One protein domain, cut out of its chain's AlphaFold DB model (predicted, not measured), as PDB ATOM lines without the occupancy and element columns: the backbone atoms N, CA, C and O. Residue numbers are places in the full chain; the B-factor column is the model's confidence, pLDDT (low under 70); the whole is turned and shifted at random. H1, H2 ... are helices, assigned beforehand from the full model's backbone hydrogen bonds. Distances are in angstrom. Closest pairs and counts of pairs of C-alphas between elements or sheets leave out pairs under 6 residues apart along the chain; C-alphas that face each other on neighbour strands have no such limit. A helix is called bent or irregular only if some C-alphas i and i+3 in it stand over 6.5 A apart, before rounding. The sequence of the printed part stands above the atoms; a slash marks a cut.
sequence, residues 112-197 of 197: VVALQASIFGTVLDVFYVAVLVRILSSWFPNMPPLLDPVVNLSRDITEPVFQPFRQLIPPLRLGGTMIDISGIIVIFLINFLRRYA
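What this domain is: This is residues 112 to 197 of the 197 residues of the protein "Hypothetical protein" of Chloropicon laureae (UniProt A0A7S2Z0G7). The long helix H1 and the shorter H3 lie side by side and run opposite ways, and the kinked helix H2 crosses H1 on one side of this pair. H2 kinks near residue 161 and runs on toward the beginning of H3, and a long loop, residues 169 to 180, then leads back into H3. The printed part has 86 residues with three named helices, in the order H1, H2, H3, and no named strand; its class is all helix. It is only just loose, close to compact, with a radius of gyration of the C-alphas of 14.5 A, and the C-alphas span 49 by 32 by 18 A.

Where its parts are: H1, the longest helix, holds residues 112 to 139, 41.1 A from first to last C-alpha; it begins at C-alpha 112, at (39.327, 29.059, 1.928), and ends at C-alpha 139, at (18.269, 17.730, -31.452). H3 holds residues 181 to 196, 23.5 A long, and ends at C-alpha 196, at (24.433, 33.874, -6.516). H2 holds residues 145 to 168, 31.8 A from first to last C-alpha. It is irregular, with C-alphas 146 and 149 7.2 A apart, and has a kink of 70 degrees near residue 161.

How they stand to each other: H1 and H3 touch, the closest C-alphas being those of Ile 135 and Gly 183, 6.0 A apart. They run opposite ways at a shallow tilt of 20 degrees. H1, with residues 127 to 137 alone, touches residues 151 to 158 of H2; the closest C-alphas are those of Ala 130 and Ser 154, 4.9 A apart. The line of H2 is a rough one; it stands about perpendicular to H1, at 76 degrees. Residues 162 to 166 of H2 only just touch H3, at residue 182 alone, with 3 pairs of C-alphas within 8 A; the closest are those of Phe 165 and Ser 182, 6.5 A apart. The lines of H2 and H3 are about perpendicular, at 82 degrees. The helix packing is mostly crossed, but only just. In H1 and H3 every O i to N i+4 pair is within hydrogen-bond range; in H2 14 of 20 are.

The domain as a whole: The two C-alphas farthest apart, those of Val 112 and Gly 176, are 49.5 A apart. The printed part has no cut and ends at Ala 197, the chain's last residue. The link from H1 to H2 is tight, with 5 residues, and that from H2 to H3 is long, with 12. In the long link, residues 173 to 174 pair antiparallel with residues 177 to 178. The mean pLDDT of the printed part is 86.5; residues 170 to 175 are under 70.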
ATOM      1  N   VAL A 112      40.143  30.276   2.074       86.94
ATOM      2  CA  VAL A 112      39.327  29.059   1.928       86.94
ATOM      3  C   VAL A 112      38.018  29.350   1.189       86.94
ATOM      4  O   VAL A 112      37.674  28.616   0.269       86.94
ATOM      5  N   VAL A 113      37.318  30.439   1.524       86.25
ATOM      6  CA  VAL A 113      36.079  30.833   0.829       86.25
ATOM      7  C   VAL A 113      36.351  31.189  -0.638       86.25
ATOM      8  O   VAL A 113      35.595  30.773  -1.512       86.25
ATOM      9  N   ALA A 114      37.452  31.888  -0.933       84.00
ATOM     10  CA  ALA A 114      37.834  32.207  -2.308       84.00
ATOM     11  C   ALA A 114      38.182  30.952  -3.130       84.00
ATOM     12  O   ALA A 114      37.750  30.823  -4.278       84.00
ATOM     13  N   LEU A 115      38.911  29.998  -2.540       87.06
ATOM     14  CA  LEU A 115      39.214  28.720  -3.190       87.06
ATOM     15  C   LEU A 115      37.936  27.912  -3.435       87.06
ATOM     16  O   LEU A 115      37.729  27.434  -4.549       87.06
ATOM     17  N   GLN A 116      37.040  27.837  -2.448       88.50
ATOM     18  CA  GLN A 116      35.753  27.156  -2.583       88.50
ATOM     19  C   GLN A 116      34.912  27.740  -3.728       88.50
ATOM     20  O   GLN A 116      34.390  26.979  -4.543       88.50
ATOM     21  N   ALA A 117      34.816  29.071  -3.823       87.75
ATOM     22  CA  ALA A 117      34.079  29.745  -4.892       87.75
ATOM     23  C   ALA A 117      34.679  29.448  -6.277       87.75
ATOM     24  O   ALA A 117      33.946  29.151  -7.219       87.75
ATOM     25  N   SER A 118      36.013  29.444  -6.398       88.38
ATOM     26  CA  SER A 118      36.689  29.134  -7.667       88.38
ATOM     27  C   SER A 118      36.464  27.690  -8.132       88.38
ATOM     28  O   SER A 118      36.190  27.447  -9.310       88.38
ATOM     29  N   ILE A 119      36.511  26.730  -7.201       92.00
ATOM     30  CA  ILE A 119      36.259  25.314  -7.490       92.00
ATOM     31  C   ILE A 119      34.801  25.135  -7.912       92.00
ATOM     32  O   ILE A 119      34.531  24.509  -8.935       92.00
ATOM     33  N   PHE A 120      33.861  25.724  -7.169       93.12
ATOM     34  CA  PHE A 120      32.437  25.626  -7.474       93.12
ATOM     35  C   PHE A 120      32.094  26.240  -8.837       93.12
ATOM     36  O   PHE A 120      31.391  25.611  -9.626       93.12
ATOM     37  N   GLY A 121      32.649  27.413  -9.158       92.06
ATOM     38  CA  GLY A 121      32.485  28.038 -10.472       92.06
ATOM     39  C   GLY A 121      32.982  27.142 -11.608       92.06
ATOM     40  O   GLY A 121      32.245  26.889 -12.559       92.06
ATOM     41  N   THR A 122      34.175  26.561 -11.453       92.50
ATOM     42  CA  THR A 122      34.758  25.655 -12.456       92.50
ATOM     43  C   THR A 122      33.915  24.387 -12.641       92.50
ATOM     44  O   THR A 122      33.699  23.934 -13.763       92.50
ATOM     45  N   VAL A 123      33.385  23.814 -11.556       93.25
ATOM     46  CA  VAL A 123      32.490  22.648 -11.634       93.25
ATOM     47  C   VAL A 123      31.193  23.002 -12.364       93.25
ATOM     48  O   VAL A 123      30.744  22.235 -13.216       93.25
ATOM     49  N   LEU A 124      30.610  24.172 -12.091       92.75
ATOM     50  CA  LEU A 124      29.430  24.654 -12.814       92.75
ATOM     51  C   LEU A 124      29.719  24.933 -14.297       92.75
ATOM     52  O   LEU A 124      28.809  24.805 -15.118       92.75
ATOM     53  N   ASP A 125      30.948  25.306 -14.666       92.50
ATOM     54  CA  ASP A 125      31.417  25.402 -16.059       92.50
ATOM     55  C   ASP A 125      31.427  24.059 -16.764       92.50
ATOM     56  O   ASP A 125      30.784  23.905 -17.805       92.50
ATOM     57  N   VAL A 126      32.063  23.061 -16.163       92.81
ATOM     58  CA  VAL A 126      32.094  21.712 -16.733       92.81
ATOM     59  C   VAL A 126      30.679  21.141 -16.856       92.81
ATOM     60  O   VAL A 126      30.316  20.591 -17.897       92.81
ATOM     61  N   PHE A 127      29.844  21.324 -15.830       92.81
ATOM     62  CA  PHE A 127      28.470  20.826 -15.840       92.81
ATOM     63  C   PHE A 127      27.596  21.551 -16.876       92.81
ATOM     64  O   PHE A 127      26.792  20.912 -17.553       92.81
ATOM     65  N   TYR A 128      27.791  22.860 -17.075       93.31
ATOM     66  CA  TYR A 128      27.118  23.620 -18.136       93.31
ATOM     67  C   TYR A 128      27.427  23.050 -19.522       93.31
ATOM     68  O   TYR A 128      26.510  22.821 -20.313       93.31
ATOM     69  N   VAL A 129      28.702  22.763 -19.805       93.31
ATOM     70  CA  VAL A 129      29.112  22.161 -21.080       93.31
ATOM     71  C   VAL A 129      28.514  20.763 -21.245       93.31
ATOM     72  O   VAL A 129      27.986  20.458 -22.310       93.31
ATOM     73  N   ALA A 130      28.520  19.931 -20.200       93.12
ATOM     74  CA  ALA A 130      27.917  18.597 -20.251       93.12
ATOM     75  C   ALA A 130      26.411  18.650 -20.581       93.12
ATOM     76  O   ALA A 130      25.923  17.895 -21.422       93.12
ATOM     77  N   VAL A 131      25.675  19.583 -19.971       92.69
ATOM     78  CA  VAL A 131      24.248  19.790 -20.265       92.69
ATOM     79  C   VAL A 131      24.043  20.334 -21.679       92.69
ATOM     80  O   VAL A 131      23.113  19.912 -22.364       92.69
ATOM     81  N   LEU A 132      24.922  21.217 -22.155       92.56
ATOM     82  CA  LEU A 132      24.866  21.724 -23.523       92.56
ATOM     83  C   LEU A 132      25.054  20.595 -24.546       92.56
ATOM     84  O   LEU A 132      24.258  20.482 -25.476       92.56
ATOM     85  N   VAL A 133      26.042  19.717 -24.338       92.50
ATOM     86  CA  VAL A 133      26.244  18.509 -25.160       92.50
ATOM     87  C   VAL A 133      24.981  17.649 -25.169       92.50
ATOM     88  O   VAL A 133      24.557  17.201 -26.233       92.50
ATOM     89  N   ARG A 134      24.326  17.475 -24.014       89.12
ATOM     90  CA  ARG A 134      23.078  16.709 -23.908       89.12
ATOM     91  C   ARG A 134      21.955  17.306 -24.757       89.12
ATOM     92  O   ARG A 134      21.354  16.576 -25.542       89.12
ATOM     93  N   ILE A 135      21.718  18.616 -24.668       89.81
ATOM     94  CA  ILE A 135      20.695  19.310 -25.472       89.81
ATOM     95  C   ILE A 135      21.008  19.196 -26.966       89.81
ATOM     96  O   ILE A 135      20.130  18.827 -27.745       89.81
ATOM     97  N   LEU A 136      22.260  19.428 -27.369       90.06
ATOM     98  CA  LEU A 136      22.672  19.294 -28.768       90.06
ATOM     99  C   LEU A 136      22.481  17.857 -29.276       90.06
ATOM    100  O   LEU A 136      21.923  17.659 -30.351       90.06
ATOM    101  N   SER A 137      22.851  16.849 -28.482       88.06
ATOM    102  CA  SER A 137      22.643  15.436 -28.835       88.06
ATOM    103  C   SER A 137      21.164  15.052 -28.963       88.06
ATOM    104  O   SER A 137      20.834  14.122 -29.692       88.06
ATOM    105  N   SER A 138      20.264  15.766 -28.274       84.50
ATOM    106  CA  SER A 138      18.819  15.520 -28.345       84.50
ATOM    107  C   SER A 138      18.202  16.031 -29.653       84.50
ATOM    108  O   SER A 138      17.297  15.403 -30.202       84.50
ATOM    109  N   TRP A 139      18.723  17.142 -30.186       84.00
ATOM    110  CA  TRP A 139      18.269  17.730 -31.452       84.00
ATOM    111  C   TRP A 139      18.919  17.082 -32.670       84.00
ATOM    112  O   TRP A 139      18.304  17.005 -33.731       84.00
ATOM    113  N   PHE A 140      20.147  16.594 -32.507       86.25
ATOM    114  CA  PHE A 140      20.915  15.937 -33.556       86.25
ATOM    115  C   PHE A 140      21.123  14.460 -33.203       86.25
ATOM    116  O   PHE A 140      22.205  14.082 -32.753       86.25
ATOM    117  N   PRO A 141      20.113  13.599 -33.426       78.88
ATOM    118  CA  PRO A 141      20.212  12.176 -33.103       78.88
ATOM    119  C   PRO A 141      21.243  11.417 -33.958       78.88
ATOM    120  O   PRO A 141      21.613  10.307 -33.601       78.88
ATOM    121  N   ASN A 142      21.720  11.998 -35.066       84.56
ATOM    122  CA  ASN A 142      22.670  11.373 -35.992       84.56
ATOM    123  C   ASN A 142      24.075  11.999 -35.877       84.56
ATOM    124  O   ASN A 142      24.562  12.637 -36.811       84.56
ATOM    125  N   MET A 143      24.695  11.869 -34.700       85.38
ATOM    126  CA  MET A 143      26.081  12.288 -34.449       85.38
ATOM    127  C   MET A 143      27.075  11.235 -34.977       85.38
ATOM    128  O   MET A 143      26.742  10.051 -35.036       85.38
ATOM    129  N   PRO A 144      28.298  11.631 -35.375       89.94
ATOM    130  CA  PRO A 144      29.320  10.676 -35.789       89.94
ATOM    131  C   PRO A 144      29.717   9.743 -34.624       89.94
ATOM    132  O   PRO A 144      29.883  10.234 -33.505       89.94
ATOM    133  N   PRO A 145      29.994   8.447 -34.882       89.19
ATOM    134  CA  PRO A 145      30.291   7.455 -33.834       89.19
ATOM    135  C   PRO A 145      31.490   7.803 -32.938       89.19
ATOM    136  O   PRO A 145      31.610   7.343 -31.807       89.19
ATOM    137  N   LEU A 146      32.398   8.646 -33.436       91.69
ATOM    138  CA  LEU A 146      33.562   9.142 -32.695       91.69
ATOM    139  C   LEU A 146      33.176  10.004 -31.476       91.69
ATOM    140  O   LEU A 146      33.975  10.136 -30.552       91.69
ATOM    141  N   LEU A 147      31.979  10.602 -31.471       90.00
ATOM    142  CA  LEU A 147      31.490  11.480 -30.401       90.00
ATOM    143  C   LEU A 147      30.590  10.756 -29.387       90.00
ATOM    144  O   LEU A 147      30.331  11.307 -28.315       90.00
ATOM    145  N   ASP A 148      30.179   9.517 -29.669       90.75
ATOM    146  CA  ASP A 148      29.375   8.685 -28.766       90.75
ATOM    147  C   ASP A 148      29.943   8.582 -27.339       90.75
ATOM    148  O   ASP A 148      29.165   8.749 -26.395       90.75
ATOM    149  N   PRO A 149      31.261   8.378 -27.107       93.06
ATOM    150  CA  PRO A 149      31.778   8.298 -25.742       93.06
ATOM    151  C   PRO A 149      31.633   9.618 -24.977       93.06
ATOM    152  O   PRO A 149      31.363   9.603 -23.779       93.06
ATOM    153  N   VAL A 150      31.751  10.762 -25.658       92.50
ATOM    154  CA  VAL A 150      31.574  12.085 -25.041       92.50
ATOM    155  C   VAL A 150      30.105  12.317 -24.690       92.50
ATOM    156  O   VAL A 150      29.793  12.790 -23.596       92.50
ATOM    157  N   VAL A 151      29.191  11.941 -25.586       91.75
ATOM    158  CA  VAL A 151      27.746  12.035 -25.345       91.75
ATOM    159  C   VAL A 151      27.333  11.119 -24.192       91.75
ATOM    160  O   VAL A 151      26.620  11.566 -23.294       91.75
ATOM    161  N   ASN A 152      27.812   9.876 -24.159       92.88
ATOM    162  CA  ASN A 152      27.501   8.929 -23.088       92.88
ATOM    163  C   ASN A 152      28.053   9.402 -21.741       92.88
ATOM    164  O   ASN A 152      27.298   9.462 -20.776       92.88
ATOM    165  N   LEU A 153      29.299   9.880 -21.697       94.00
ATOM    166  CA  LEU A 153      29.868  10.469 -20.486       94.00
ATOM    167  C   LEU A 153      29.041  11.665 -19.990       94.00
ATOM    168  O   LEU A 153      28.759  11.781 -18.798       94.00
ATOM    169  N   SER A 154      28.614  12.547 -20.902       93.06
ATOM    170  CA  SER A 154      27.753  13.675 -20.538       93.06
ATOM    171  C   SER A 154      26.419  13.204 -19.956       93.06
ATOM    172  O   SER A 154      25.932  13.796 -18.992       93.06
ATOM    173  N   ARG A 155      25.845  12.113 -20.488       91.31
ATOM    174  CA  ARG A 155      24.608  11.513 -19.981       91.31
ATOM    175  C   ARG A 155      24.814  10.928 -18.596       91.31
ATOM    176  O   ARG A 155      24.031  11.268 -17.720       91.31
ATOM    177  N   ASP A 156      25.875  10.165 -18.377       93.06
ATOM    178  CA  ASP A 156      26.157   9.518 -17.093       93.06
ATOM    179  C   ASP A 156      26.388  10.539 -15.972       93.06
ATOM    180  O   ASP A 156      25.848  10.399 -14.876       93.06
ATOM    181  N   ILE A 157      27.126  11.619 -16.258       92.31
ATOM    182  CA  ILE A 157      27.380  12.701 -15.292       92.31
ATOM    183  C   ILE A 157      26.094  13.474 -14.969       92.31
ATOM    184  O   ILE A 157      25.890  13.906 -13.833       92.31
ATOM    185  N   THR A 158      25.223  13.678 -15.959       90.50
ATOM    186  CA  THR A 158      24.003  14.479 -15.784       90.50
ATOM    187  C   THR A 158      22.813  13.660 -15.277       90.50
ATOM    188  O   THR A 158      21.956  14.212 -14.593       90.50
ATOM    189  N   GLU A 159      22.750  12.349 -15.518       89.75
ATOM    190  CA  GLU A 159      21.613  11.501 -15.135       89.75
ATOM    191  C   GLU A 159      21.209  11.570 -13.652       89.75
ATOM    192  O   GLU A 159      20.008  11.714 -13.414       89.75
ATOM    193  N   PRO A 160      22.112  11.560 -12.645       88.94
ATOM    194  CA  PRO A 160      21.688  11.648 -11.243       88.94
ATOM    195  C   PRO A 160      20.940  12.950 -10.926       88.94
ATOM    196  O   PRO A 160      20.074  12.973 -10.055       88.94
ATOM    197  N   VAL A 161      21.235  14.030 -11.655       87.56
ATOM    198  CA  VAL A 161      20.530  15.309 -11.512       87.56
ATOM    199  C   VAL A 161      19.201  15.279 -12.263       87.56
ATOM    200  O   VAL A 161      18.221  15.832 -11.782       87.56
ATOM    201  N   PHE A 162      19.140  14.619 -13.422       84.56
ATOM    202  CA  PHE A 162      17.981  14.629 -14.319       84.56
ATOM    203  C   PHE A 162      16.910  13.588 -13.965       84.56
ATOM    204  O   PHE A 162      15.735  13.809 -14.268       84.56
ATOM    205  N   GLN A 163      17.278  12.484 -13.311       87.19
ATOM    206  CA  GLN A 163      16.362  11.420 -12.892       87.19
ATOM    207  C   GLN A 163      15.135  11.941 -12.108       87.19
ATOM    208  O   GLN A 163      14.015  11.610 -12.508       87.19
ATOM    209  N   PRO A 164      15.272  12.778 -11.058       83.69
ATOM    210  CA  PRO A 164      14.106  13.296 -10.335       83.69
ATOM    211  C   PRO A 164      13.226  14.208 -11.204       83.69
ATOM    212  O   PRO A 164      12.001  14.149 -11.120       83.69
ATOM    213  N   PHE A 165      13.813  15.009 -12.102       81.88
ATOM    214  CA  PHE A 165      13.035  15.865 -13.009       81.88
ATOM    215  C   PHE A 165      12.243  15.051 -14.041       81.88
ATOM    216  O   PHE A 165      11.140  15.443 -14.421       81.88
ATOM    217  N   ARG A 166      12.770  13.895 -14.463       80.44
ATOM    218  CA  ARG A 166      12.099  12.968 -15.389       80.44
ATOM    219  C   ARG A 166      10.910  12.243 -14.767       80.44
ATOM    220  O   ARG A 166       9.996  11.860 -15.486       80.44
ATOM    221  N   GLN A 167      10.898  12.073 -13.447       82.06
ATOM    222  CA  GLN A 167       9.732  11.536 -12.738       82.06
ATOM    223  C   GLN A 167       8.592  12.557 -12.658       82.06
ATOM    224  O   GLN A 167       7.427  12.173 -12.630       82.06
ATOM    225  N   LEU A 168       8.925  13.851 -12.639       80.62
ATOM    226  CA  LEU A 168       7.941  14.925 -12.541       80.62
ATOM    227  C   LEU A 168       7.317  15.284 -13.897       80.62
ATOM    228  O   LEU A 168       6.144  15.642 -13.958       80.62
ATOM    229  N   ILE A 169       8.091  15.191 -14.983       76.38
ATOM    230  CA  ILE A 169       7.649  15.548 -16.334       76.38
ATOM    231  C   ILE A 169       7.765  14.305 -17.225       76.38
ATOM    232  O   ILE A 169       8.882  13.947 -17.611       76.38
ATOM    233  N   PRO A 170       6.639  13.653 -17.583       67.38
ATOM    234  CA  PRO A 170       6.641  12.570 -18.558       67.38
ATOM    235  C   PRO A 170       7.349  13.024 -19.843       67.38
ATOM    236  O   PRO A 170       7.135  14.158 -20.277       67.38
ATOM    237  N   PRO A 171       8.191  12.180 -20.466       67.81
ATOM    238  CA  PRO A 171       8.957  12.568 -21.644       67.81
ATOM    239  C   PRO A 171       8.014  12.956 -22.788       67.81
ATOM    240  O   PRO A 171       7.371  12.105 -23.404       67.81
ATOM    241  N   LEU A 172       7.930  14.259 -23.071       69.94
ATOM    242  CA  LEU A 172       7.129  14.786 -24.167       69.94
ATOM    243  C   LEU A 172       7.870  14.532 -25.481       69.94
ATOM    244  O   LEU A 172       8.917  15.115 -25.758       69.94
ATOM    245  N   ARG A 173       7.322  13.632 -26.297       69.25
ATOM    246  CA  ARG A 173       7.780  13.408 -27.670       69.25
ATOM    247  C   ARG A 173       7.163  14.485 -28.557       69.25
ATOM    248  O   ARG A 173       5.985  14.401 -28.894       69.25
ATOM    249  N   LEU A 174       7.942  15.500 -28.913       68.38
ATOM    250  CA  LEU A 174       7.522  16.562 -29.823       68.38
ATOM    251  C   LEU A 174       8.120  16.284 -31.204       68.38
ATOM    252  O   LEU A 174       9.301  16.515 -31.425       68.38
ATOM    253  N   GLY A 175       7.298  15.760 -32.119       64.38
ATOM    254  CA  GLY A 175       7.654  15.593 -33.533       64.38
ATOM    255  C   GLY A 175       8.879  14.708 -33.771       64.38
ATOM    256  O   GLY A 175       9.969  15.216 -34.005       64.38
ATOM    257  N   GLY A 176       8.710  13.381 -33.706       70.44
ATOM    258  CA  GLY A 176       9.728  12.379 -34.082       70.44
ATOM    259  C   GLY A 176      11.023  12.358 -33.254       70.44
ATOM    260  O   GLY A 176      11.756  11.376 -33.303       70.44
ATOM    261  N   THR A 177      11.287  13.399 -32.466       70.81
ATOM    262  CA  THR A 177      12.510  13.617 -31.694       70.81
ATOM    263  C   THR A 177      12.185  13.725 -30.206       70.81
ATOM    264  O   THR A 177      11.081  14.103 -29.799       70.81
ATOM    265  N   MET A 178      13.138  13.317 -29.369       75.44
ATOM    266  CA  MET A 178      13.010  13.391 -27.918       75.44
ATOM    267  C   MET A 178      13.631  14.705 -27.453       75.44
ATOM    268  O   MET A 178      14.848  14.820 -27.373       75.44
ATOM    269  N   ILE A 179      12.797  15.707 -27.178       79.31
ATOM    270  CA  ILE A 179      13.266  17.002 -26.681       79.31
ATOM    271  C   ILE A 179      13.430  16.910 -25.162       79.31
ATOM    272  O   ILE A 179      12.452  16.816 -24.419       79.31
ATOM    273  N   ASP A 180      14.674  16.961 -24.684       81.25
ATOM    274  CA  ASP A 180      14.980  16.988 -23.252       81.25
ATOM    275  C   ASP A 180      14.704  18.392 -22.664       81.25
ATOM    276  O   ASP A 180      15.614  19.196 -22.457       81.25
ATOM    277  N   ILE A 181      13.435  18.689 -22.340       82.25
ATOM    278  CA  ILE A 181      13.025  19.940 -21.653       82.25
ATOM    279  C   ILE A 181      13.764  20.110 -20.315       82.25
ATOM    280  O   ILE A 181      14.090  21.222 -19.898       82.25
ATOM    281  N   SER A 182      14.093  18.993 -19.666       83.56
ATOM    282  CA  SER A 182      14.920  18.956 -18.460       83.56
ATOM    283  C   SER A 182      16.269  19.665 -18.640       83.56
ATOM    284  O   SER A 182      16.692  20.380 -17.737       83.56
ATOM    285  N   GLY A 183      16.913  19.562 -19.810       86.81
ATOM    286  CA  GLY A 183      18.197  20.220 -20.076       86.81
ATOM    287  C   GLY A 183      18.087  21.740 -20.058       86.81
ATOM    288  O   GLY A 183      18.933  22.422 -19.482       86.81
ATOM    289  N   ILE A 184      16.995  22.264 -20.611       88.38
ATOM    290  CA  ILE A 184      16.698  23.700 -20.621       88.38
ATOM    291  C   ILE A 184      16.530  24.209 -19.185       88.38
ATOM    292  O   ILE A 184      17.160  25.194 -18.801       88.38
ATOM    293  N   ILE A 185      15.735  23.507 -18.371       88.25
ATOM    294  CA  ILE A 185      15.515  23.851 -16.956       88.25
ATOM    295  C   ILE A 185      16.843  23.856 -16.190       88.25
ATOM    296  O   ILE A 185      17.115  24.777 -15.421       88.25
ATOM    297  N   VAL A 186      17.694  22.857 -16.428       89.69
ATOM    298  CA  VAL A 186      18.996  22.751 -15.765       89.69
ATOM    299  C   VAL A 186      19.942  23.876 -16.192       89.69
ATOM    300  O   VAL A 186      20.618  24.431 -15.331       89.69
ATOM    301  N   ILE A 187      19.960  24.295 -17.463       90.75
ATOM    302  CA  ILE A 187      20.729  25.481 -17.889       90.75
ATOM    303  C   ILE A 187      20.279  26.733 -17.136       90.75
ATOM    304  O   ILE A 187      21.119  27.488 -16.642       90.75
ATOM    305  N   PHE A 188      18.967  26.954 -17.012       91.00
ATOM    306  CA  PHE A 188      18.449  28.079 -16.234       91.00
ATOM    307  C   PHE A 188      18.871  27.992 -14.767       91.00
ATOM    308  O   PHE A 188      19.305  28.995 -14.203       91.00
ATOM    309  N   LEU A 189      18.817  26.798 -14.173       90.50
ATOM    310  CA  LEU A 189      19.254  26.569 -12.801       90.50
ATOM    311  C   LEU A 189      20.752  26.848 -12.621       90.50
ATOM    312  O   LEU A 189      21.126  27.526 -11.672       90.50
ATOM    313  N   ILE A 190      21.608  26.396 -13.540       91.31
ATOM    314  CA  ILE A 190      23.054  26.660 -13.496       91.31
ATOM    315  C   ILE A 190      23.332  28.161 -13.620       91.31
ATOM    316  O   ILE A 190      24.114  28.704 -12.842       91.31
ATOM    317  N   ASN A 191      22.686  28.847 -14.566       91.31
ATOM    318  CA  ASN A 191      22.838  30.294 -14.740       91.31
ATOM    319  C   ASN A 191      22.373  31.071 -13.505       91.31
ATOM    320  O   ASN A 191      23.017  32.039 -13.105       91.31
ATOM    321  N   PHE A 192      21.287  30.621 -12.873       92.31
ATOM    322  CA  PHE A 192      20.830  31.164 -11.602       92.31
ATOM    323  C   PHE A 192      21.876  30.933 -10.506       92.31
ATOM    324  O   PHE A 192      22.321  31.892  -9.887       92.31
ATOM    325  N   LEU A 193      22.350  29.698 -10.315       90.69
ATOM    326  CA  LEU A 193      23.356  29.363  -9.300       90.69
ATOM    327  C   LEU A 193      24.645  30.177  -9.465       90.69
ATOM    328  O   LEU A 193      25.148  30.709  -8.485       90.69
ATOM    329  N   ARG A 194      25.133  30.364 -10.696       88.94
ATOM    330  CA  ARG A 194      26.306  31.209 -10.990       88.94
ATOM    331  C   ARG A 194      26.125  32.672 -10.622       88.94
ATOM    332  O   ARG A 194      27.106  33.363 -10.387       88.94
ATOM    333  N   ARG A 195      24.891  33.173 -10.643       88.75
ATOM    334  CA  ARG A 195      24.616  34.569 -10.301       88.75
ATOM    335  C   ARG A 195      24.696  34.819  -8.794       88.75
ATOM    336  O   ARG A 195      24.922  35.964  -8.405       88.75
ATOM    337  N   TYR A 196      24.477  33.785  -7.980       85.88
ATOM    338  CA  TYR A 196      24.433  33.874  -6.516       85.88
ATOM    339  C   TYR A 196      25.602  33.179  -5.804       85.88
ATOM    340  O   TYR A 196      25.715  33.324  -4.587       85.88
ATOM    341  N   ALA A 197      26.429  32.429  -6.534       75.62
ATOM    342  CA  ALA A 197      27.703  31.886  -6.066       75.62
ATOM    343  C   ALA A 197      28.811  32.945  -6.129       75.62
ATOM    344  O   ALA A 197      29.672  32.923  -5.222       75.62
TER     345      ALA A 197